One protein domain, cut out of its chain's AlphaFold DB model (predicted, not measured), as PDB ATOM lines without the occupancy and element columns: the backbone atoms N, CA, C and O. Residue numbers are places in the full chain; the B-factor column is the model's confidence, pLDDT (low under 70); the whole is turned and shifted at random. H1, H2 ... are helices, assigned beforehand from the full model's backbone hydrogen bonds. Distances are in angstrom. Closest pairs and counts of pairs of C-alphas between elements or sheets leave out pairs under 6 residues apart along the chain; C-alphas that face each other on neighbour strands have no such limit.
ATOM      1  N   GLU A   9     -55.026  -3.283  99.784       96.62
ATOM      2  CA  GLU A   9     -56.186  -3.322  98.890       96.62
ATOM      3  C   GLU A   9     -56.403  -1.981  98.177       96.62
ATOM      4  O   GLU A   9     -56.549  -1.940  96.957       96.62
ATOM      5  N   ALA A  10     -56.359  -0.871  98.920       96.88
ATOM      6  CA  ALA A  10     -56.461   0.463  98.334       96.88
ATOM      7  C   ALA A  10     -55.296   0.735  97.368       96.88
ATOM      8  O   ALA A  10     -55.513   1.229  96.265       96.88
ATOM      9  N   ALA A  11     -54.073   0.341  97.741       96.38
ATOM     10  CA  ALA A  11     -52.909   0.440  96.868       96.38
ATOM     11  C   ALA A  11     -53.078  -0.394  95.592       96.38
ATOM     12  O   ALA A  11     -52.708   0.070  94.520       96.38
ATOM     13  N   TRP A  12     -53.650  -1.596  95.679       94.88
ATOM     14  CA  TRP A  12     -53.930  -2.426  94.511       94.88
ATOM     15  C   TRP A  12     -54.948  -1.776  93.573       94.88
ATOM     16  O   TRP A  12     -54.680  -1.672  92.378       94.88
ATOM     17  N   LYS A  13     -56.072  -1.277  94.108       95.44
ATOM     18  CA  LYS A  13     -57.087  -0.550  93.326       95.44
ATOM     19  C   LYS A  13     -56.475   0.663  92.626       95.44
ATOM     20  O   LYS A  13     -56.650   0.832  91.424       95.44
ATOM     21  N   PHE A  14     -55.692   1.451  93.360       93.94
ATOM     22  CA  PHE A  14     -55.002   2.610  92.808       93.94
ATOM     23  C   PHE A  14     -53.990   2.228  91.724       93.94
ATOM     24  O   PHE A  14     -54.006   2.824  90.656       93.94
ATOM     25  N   ILE A  15     -53.139   1.220  91.954       93.38
ATOM     26  CA  ILE A  15     -52.170   0.748  90.953       93.38
ATOM     27  C   ILE A  15     -52.899   0.258  89.700       93.38
ATOM     28  O   ILE A  15     -52.488   0.595  88.593       93.38
ATOM     29  N   GLY A  16     -53.984  -0.505  89.853       92.38
ATOM     30  CA  GLY A  16     -54.806  -0.963  88.735       92.38
ATOM     31  C   GLY A  16     -55.393   0.187  87.916       92.38
ATOM     32  O   GLY A  16     -55.436   0.113  86.690       92.38
ATOM     33  N   TRP A  17     -55.824   1.269  88.558       91.25
ATOM     34  CA  TRP A  17     -56.284   2.468  87.856       91.25
ATOM     35  C   TRP A  17     -55.117   3.225  87.205       91.25
ATOM     36  O   TRP A  17     -55.129   3.430  85.998       91.25
ATOM     37  N   ALA A  18     -54.052   3.523  87.952       88.75
ATOM     38  CA  ALA A  18     -52.894   4.301  87.495       88.75
ATOM     39  C   ALA A  18     -52.064   3.619  86.389       88.75
ATOM     40  O   ALA A  18     -51.354   4.284  85.645       88.75
ATOM     41  N   SER A  19     -52.142   2.291  86.271       87.75
ATOM     42  CA  SER A  19     -51.555   1.508  85.166       87.75
ATOM     43  C   SER A  19     -52.514   1.308  83.988       87.75
ATOM     44  O   SER A  19     -52.249   0.503  83.092       87.75
ATOM     45  N   CYS A  20     -53.647   2.012  84.004       89.81
ATOM     46  CA  CYS A  20     -54.718   1.947  83.017       89.81
ATOM     47  C   CYS A  20     -55.399   0.566  82.882       89.81
ATOM     48  O   CYS A  20     -56.169   0.338  81.944       89.81
ATOM     49  N   LEU A  21     -55.138  -0.377  83.796       90.00
ATOM     50  CA  LEU A  21     -55.735  -1.718  83.769       90.00
ATOM     51  C   LEU A  21     -57.237  -1.677  84.051       90.00
ATOM     52  O   LEU A  21     -57.991  -2.452  83.466       90.00
ATOM     53  N   THR A  22     -57.658  -0.775  84.936       91.69
ATOM     54  CA  THR A  22     -59.060  -0.642  85.371       91.69
ATOM     55  C   THR A  22     -59.739   0.634  84.881       91.69
ATOM     56  O   THR A  22     -60.920   0.815  85.157       91.69
ATOM     57  N   MET A  23     -59.021   1.482  84.133       91.44
ATOM     58  CA  MET A  23     -59.620   2.639  83.468       91.44
ATOM     59  C   MET A  23     -60.697   2.182  82.481       91.44
ATOM     60  O   MET A  23     -60.505   1.218  81.723       91.44
ATOM     61  N   ASN A  24     -61.819   2.894  82.484       92.50
ATOM     62  CA  ASN A  24     -62.821   2.797  81.435       92.50
ATOM     63  C   ASN A  24     -62.333   3.497  80.146       92.50
ATOM     64  O   ASN A  24     -61.201   3.977  80.070       92.50
ATOM     65  N   TYR A  25     -63.162   3.494  79.102       91.88
ATOM     66  CA  TYR A  25     -62.786   4.061  77.804       91.88
ATOM     67  C   TYR A  25     -62.513   5.571  77.877       91.88
ATOM     68  O   TYR A  25     -61.469   6.003  77.400       91.88
ATOM     69  N   ASP A  26     -63.393   6.346  78.514       92.62
ATOM     70  CA  ASP A  26     -63.259   7.805  78.605       92.62
ATOM     71  C   ASP A  26     -62.037   8.202  79.445       92.62
ATOM     72  O   ASP A  26     -61.278   9.086  79.058       92.62
ATOM     73  N   GLU A  27     -61.787   7.495  80.551       92.12
ATOM     74  CA  GLU A  27     -60.588   7.697  81.379       92.12
ATOM     75  C   GLU A  27     -59.301   7.368  80.615       92.12
ATOM     76  O   GLU A  27     -58.311   8.092  80.715       92.12
ATOM     77  N   MET A  28     -59.298   6.274  79.844       92.12
ATOM     78  CA  MET A  28     -58.159   5.909  79.000       92.12
ATOM     79  C   MET A  28     -57.931   6.961  77.911       92.12
ATOM     80  O   MET A  28     -56.789   7.321  77.646       92.12
ATOM     81  N   MET A  29     -59.002   7.450  77.286       91.94
ATOM     82  CA  MET A  29     -58.940   8.492  76.265       91.94
ATOM     83  C   MET A  29     -58.342   9.786  76.805       91.94
ATOM     84  O   MET A  29     -57.391  10.306  76.225       91.94
ATOM     85  N   ASP A  30     -58.854  10.268  77.935       91.81
ATOM     86  CA  ASP A  30     -58.345  11.470  78.594       91.81
ATOM     87  C   ASP A  30     -56.873  11.308  78.999       91.81
ATOM     88  O   ASP A  30     -56.040  12.161  78.698       91.81
ATOM     89  N   TYR A  31     -56.509  10.159  79.582       91.06
ATOM     90  CA  TYR A  31     -55.125   9.858  79.949       91.06
ATOM     91  C   TYR A  31     -54.167   9.901  78.750       91.06
ATOM     92  O   TYR A  31     -53.068  10.449  78.859       91.06
ATOM     93  N   LEU A  32     -54.563   9.330  77.608       91.25
ATOM     94  CA  LEU A  32     -53.727   9.293  76.407       91.25
ATOM     95  C   LEU A  32     -53.581  10.678  75.764       91.25
ATOM     96  O   LEU A  32     -52.479  11.029  75.340       91.25
ATOM     97  N   GLU A  33     -54.651  11.476  75.734       90.12
ATOM     98  CA  GLU A  33     -54.634  12.809  75.119       90.12
ATOM     99  C   GLU A  33     -53.982  13.875  76.002       90.12
ATOM    100  O   GLU A  33     -53.191  14.681  75.513       90.12
ATOM    101  N   VAL A  34     -54.284  13.883  77.300       87.19
ATOM    102  CA  VAL A  34     -53.811  14.916  78.232       87.19
ATOM    103  C   VAL A  34     -52.488  14.516  78.872       87.19
ATOM    104  O   VAL A  34     -51.568  15.327  78.968       87.19
ATOM    105  N   GLY A  35     -52.366  13.257  79.297       76.56
ATOM    106  CA  GLY A  35     -51.145  12.744  79.920       76.56
ATOM    107  C   GLY A  35     -49.981  12.608  78.935       76.56
ATOM    108  O   GLY A  35     -48.828  12.544  79.364       76.56
ATOM    109  N   GLY A  36     -50.266  12.549  77.626       67.88
ATOM    110  CA  GLY A  36     -49.272  12.487  76.544       67.88
ATOM    111  C   GLY A  36     -48.367  11.250  76.582       67.88
ATOM    112  O   GLY A  36     -47.357  11.179  75.872       67.88
ATOM    113  N   THR A  37     -48.708  10.275  77.422       71.25
ATOM    114  CA  THR A  37     -47.882   9.118  77.744       71.25
ATOM    115  C   THR A  37     -48.540   7.833  77.271       71.25
ATOM    116  O   THR A  37     -49.759   7.719  77.153       71.25
ATOM    117  N   ASN A  38     -47.705   6.843  76.998       78.31
ATOM    118  CA  ASN A  38     -48.155   5.550  76.532       78.31
ATOM    119  C   ASN A  38     -48.706   4.717  77.691       78.31
ATOM    120  O   ASN A  38     -48.209   4.761  78.817       78.31
ATOM    121  N   THR A  39     -49.723   3.913  77.400       84.94
ATOM    122  CA  THR A  39     -50.270   2.953  78.358       84.94
ATOM    123  C   THR A  39     -49.550   1.609  78.259       84.94
ATOM    124  O   THR A  39     -49.147   1.177  77.181       84.94
ATOM    125  N   GLY A  40     -49.451   0.881  79.375       82.19
ATOM    126  CA  GLY A  40     -49.039  -0.527  79.352       82.19
ATOM    127  C   GLY A  40     -50.082  -1.457  78.708       82.19
ATOM    128  O   GLY A  40     -49.800  -2.629  78.460       82.19
ATOM    129  N   ARG A  41     -51.299  -0.962  78.437       87.94
ATOM    130  CA  ARG A  41     -52.407  -1.741  77.878       87.94
ATOM    131  C   ARG A  41     -52.468  -1.600  76.359       87.94
ATOM    132  O   ARG A  41     -52.855  -0.565  75.829       87.94
ATOM    133  N   LYS A  42     -52.213  -2.703  75.648       89.06
ATOM    134  CA  LYS A  42     -52.192  -2.748  74.175       89.06
ATOM    135  C   LYS A  42     -53.417  -2.105  73.504       89.06
ATOM    136  O   LYS A  42     -53.256  -1.478  72.467       89.06
ATOM    137  N   SER A  43     -54.618  -2.226  74.076       90.06
ATOM    138  CA  SER A  43     -55.835  -1.654  73.482       90.06
ATOM    139  C   SER A  43     -55.820  -0.125  73.362       90.06
ATOM    140  O   SER A  43     -56.482   0.387  72.470       90.06
ATOM    141  N   GLY A  44     -55.063   0.601  74.198       90.56
ATOM    142  CA  GLY A  44     -54.981   2.067  74.113       90.56
ATOM    143  C   GLY A  44     -54.340   2.564  72.813       90.56
ATOM    144  O   GLY A  44     -54.737   3.592  72.280       90.56
ATOM    145  N   TYR A  45     -53.435   1.773  72.232       92.50
ATOM    146  CA  TYR A  45     -52.785   2.079  70.954       92.50
ATOM    147  C   TYR A  45     -53.724   1.988  69.744       92.50
ATOM    148  O   TYR A  45     -53.338   2.368  68.642       92.50
ATOM    149  N   PHE A  46     -54.932   1.454  69.932       92.75
ATOM    150  CA  PHE A  46     -55.915   1.232  68.872       92.75
ATOM    151  C   PHE A  46     -57.148   2.119  69.017       92.75
ATOM    152  O   PHE A  46     -58.145   1.856  68.350       92.75
ATOM    153  N   ILE A  47     -57.113   3.136  69.884       92.25
ATOM    154  CA  ILE A  47     -58.238   4.054  70.024       92.25
ATOM    155  C   ILE A  47     -58.117   5.163  68.964       92.25
ATOM    156  O   ILE A  47     -57.213   6.002  69.074       92.25
ATOM    157  N   PRO A  48     -58.969   5.168  67.919       93.38
ATOM    158  CA  PRO A  48     -58.764   5.996  66.732       93.38
ATOM    159  C   PRO A  48     -58.937   7.495  66.977       93.38
ATOM    160  O   PRO A  48     -58.449   8.321  66.205       93.38
ATOM    161  N   GLU A  49     -59.621   7.862  68.055       93.38
ATOM    162  CA  GLU A  49     -59.850   9.241  68.456       93.38
ATOM    163  C   GLU A  49     -58.578   9.908  68.987       93.38
ATOM    164  O   GLU A  49     -58.488  11.138  68.944       93.38
ATOM    165  N   THR A  50     -57.590   9.123  69.424       92.12
ATOM    166  CA  THR A  50     -56.359   9.660  70.001       92.12
ATOM    167  C   THR A  50     -55.461  10.331  68.964       92.12
ATOM    168  O   THR A  50     -55.343   9.889  67.816       92.12
ATOM    169  N   THR A  51     -54.757  11.384  69.372       91.38
ATOM    170  CA  THR A  51     -53.731  12.052  68.571       91.38
ATOM    171  C   THR A  51     -52.641  11.062  68.170       91.38
ATOM    172  O   THR A  51     -52.250  11.030  67.004       91.38
ATOM    173  N   GLY A  52     -52.198  10.194  69.090       91.12
ATOM    174  CA  GLY A  52     -51.173   9.180  68.824       91.12
ATOM    175  C   GLY A  52     -51.554   8.193  67.717       91.12
ATOM    176  O   GLY A  52     -50.702   7.823  66.904       91.12
ATOM    177  N   TYR A  53     -52.834   7.821  67.628       91.94
ATOM    178  CA  TYR A  53     -53.344   7.019  66.519       91.94
ATOM    179  C   TYR A  53     -53.412   7.831  65.220       91.94
ATOM    180  O   TYR A  53     -52.874   7.405  64.197       91.94
ATOM    181  N   LYS A  54     -54.022   9.023  65.259       93.31
ATOM    182  CA  LYS A  54     -54.257   9.876  64.078       93.31
ATOM    183  C   LYS A  54     -52.978  10.289  63.357       93.31
ATOM    184  O   LYS A  54     -52.971  10.360  62.132       93.31
ATOM    185  N   VAL A  55     -51.901  10.547  64.099       93.56
ATOM    186  CA  VAL A  55     -50.602  10.938  63.521       93.56
ATOM    187  C   VAL A  55     -49.709   9.741  63.178       93.56
ATOM    188  O   VAL A  55     -48.571   9.927  62.759       93.56
ATOM    189  N   GLY A  56     -50.190   8.508  63.375       92.38
ATOM    190  CA  GLY A  56     -49.442   7.287  63.066       92.38
ATOM    191  C   GLY A  56     -48.329   6.934  64.061       92.38
ATOM    192  O   GLY A  56     -47.559   6.013  63.800       92.38
ATOM    193  N   ARG A  57     -48.249   7.606  65.218       91.75
ATOM    194  CA  ARG A  57     -47.252   7.325  66.270       91.75
ATOM    195  C   ARG A  57     -47.430   5.922  66.858       91.75
ATOM    196  O   ARG A  57     -46.458   5.185  66.984       91.75
ATOM    197  N   TYR A  58     -48.657   5.539  67.208       92.75
ATOM    198  CA  TYR A  58     -48.926   4.278  67.911       92.75
ATOM    199  C   TYR A  58     -48.579   3.006  67.120       92.75
ATOM    200  O   TYR A  58     -47.961   2.115  67.708       92.75
ATOM    201  N   PRO A  59     -48.892   2.889  65.814       89.75
ATOM    202  CA  PRO A  59     -48.416   1.765  65.007       89.75
ATOM    203  C   PRO A  59     -46.886   1.624  64.999       89.75
ATOM    204  O   PRO A  59     -46.386   0.517  65.189       89.75
ATOM    205  N   ILE A  60     -46.157   2.737  64.852       91.75
ATOM    206  CA  ILE A  60     -44.684   2.757  64.854       91.75
ATOM    207  C   ILE A  60     -44.145   2.331  66.223       91.75
ATOM    208  O   ILE A  60     -43.238   1.512  66.315       91.75
ATOM    209  N   GLU A  61     -44.710   2.847  67.314       91.25
ATOM    210  CA  GLU A  61     -44.281   2.459  68.659       91.25
ATOM    211  C   GLU A  61     -44.518   0.973  68.938       91.25
ATOM    212  O   GLU A  61     -43.648   0.311  69.502       91.25
ATOM    213  N   LEU A  62     -45.662   0.423  68.519       91.56
ATOM    214  CA  LEU A  62     -45.948  -1.004  68.662       91.56
ATOM    215  C   LEU A  62     -44.958  -1.877  67.883       91.56
ATOM    216  O   LEU A  62     -44.535  -2.912  68.402       91.56
ATOM    217  N   GLU A  63     -44.581  -1.471  66.670       92.06
ATOM    218  CA  GLU A  63     -43.512  -2.119  65.905       92.06
ATOM    219  C   GLU A  63     -42.185  -2.043  66.666       92.06
ATOM    220  O   GLU A  63     -41.559  -3.074  66.911       92.06
ATOM    221  N   MET A  64     -41.795  -0.855  67.133       90.88
ATOM    222  CA  MET A  64     -40.562  -0.656  67.896       90.88
ATOM    223  C   MET A  64     -40.503  -1.541  69.141       90.88
ATOM    224  O   MET A  64     -39.484  -2.190  69.377       90.88
ATOM    225  N   TYR A  65     -41.584  -1.620  69.923       89.44
ATOM    226  CA  TYR A  65     -41.640  -2.489  71.101       89.44
ATOM    227  C   TYR A  65     -41.530  -3.970  70.749       89.44
ATOM    228  O   TYR A  65     -40.923  -4.729  71.505       89.44
ATOM    229  N   ARG A  66     -42.127  -4.389  69.631       87.00
ATOM    230  CA  ARG A  66     -42.162  -5.791  69.216       87.00
ATOM    231  C   ARG A  66     -40.835  -6.243  68.612       87.00
ATOM    232  O   ARG A  66     -40.341  -7.310  68.962       87.00
ATOM    233  N   GLU A  67     -40.275  -5.441  67.718       90.19
ATOM    234  CA  GLU A  67     -39.186  -5.869  66.843       90.19
ATOM    235  C   GLU A  67     -37.826  -5.361  67.335       90.19
ATOM    236  O   GLU A  67     -36.839  -6.103  67.319       90.19
ATOM    237  N   HIS A  68     -37.759  -4.145  67.887       87.69
ATOM    238  CA  HIS A  68     -36.491  -3.415  68.028       87.69
ATOM    239  C   HIS A  68     -36.057  -3.140  69.469       87.69
ATOM    240  O   HIS A  68     -34.862  -3.076  69.755       87.69
ATOM    241  N   ILE A  69     -36.996  -2.999  70.401       85.44
ATOM    242  CA  ILE A  69     -36.684  -2.714  71.802       85.44
ATOM    243  C   ILE A  69     -36.444  -4.027  72.544       85.44
ATOM    244  O   ILE A  69     -37.145  -5.028  72.367       85.44
TER     245      ILE A  69
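What this domain is: This is residues 9 to 69 of the 141 residues of an uncharacterized protein of Candidatus Aerophobetes bacterium (UniProt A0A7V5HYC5). H2 and H3 make a small middle, with H1 at one end, touching no helix, and the short H4 and H5 at the other, residues 63 to 68 of H5 sticking out. The printed part has 61 residues with five named helices, H1 to H5, and no named strand: all helix. It is only just compact, close to loose, with a radius of gyration of the C-alphas of 12.4 A and spans of 36 by 25 by 15 A.

Where its parts are: Find C-alpha 9 at (-56.186, -3.322, 98.890); from there H1 runs 14.1 A to residue 18. Next come H2, residues 25 to 34, 14.1 A; H3, 42 to 46, 7.6 A; and H4, 51 to 54, 5.0 A. H5, 57 to 68, runs 15.3 A to C-alpha 68 at (-36.491, -3.415, 68.028).

How they stand to each other: H1 is apart from the other helices. Look at H3, the hub: it only just touches H2, with 3 pairs of C-alphas within 8 A, closest Met 28 and Gly 44, 7.0 A. H3 and H4 only just touch, only at the corner, with 3 such pairs, closest C-alphas Tyr 45 and Tyr 53, 6.7 A. H5 touches H3 with residues 58 to 62 alone, closest C-alphas Tyr 45 and Tyr 58, 5.4 A. Every O i to N i+4 pair is within hydrogen-bond range in H1, H2 and H5; H3 has 0 of 1, but 2 of 2 O i to N i+3; H4 is too short.

The domain as a whole: The farthest C-alphas, Glu 9 and Val 55, are 38.5 A apart. The printed part has no cut and no long link; residue 36 alone has pLDDT under 70.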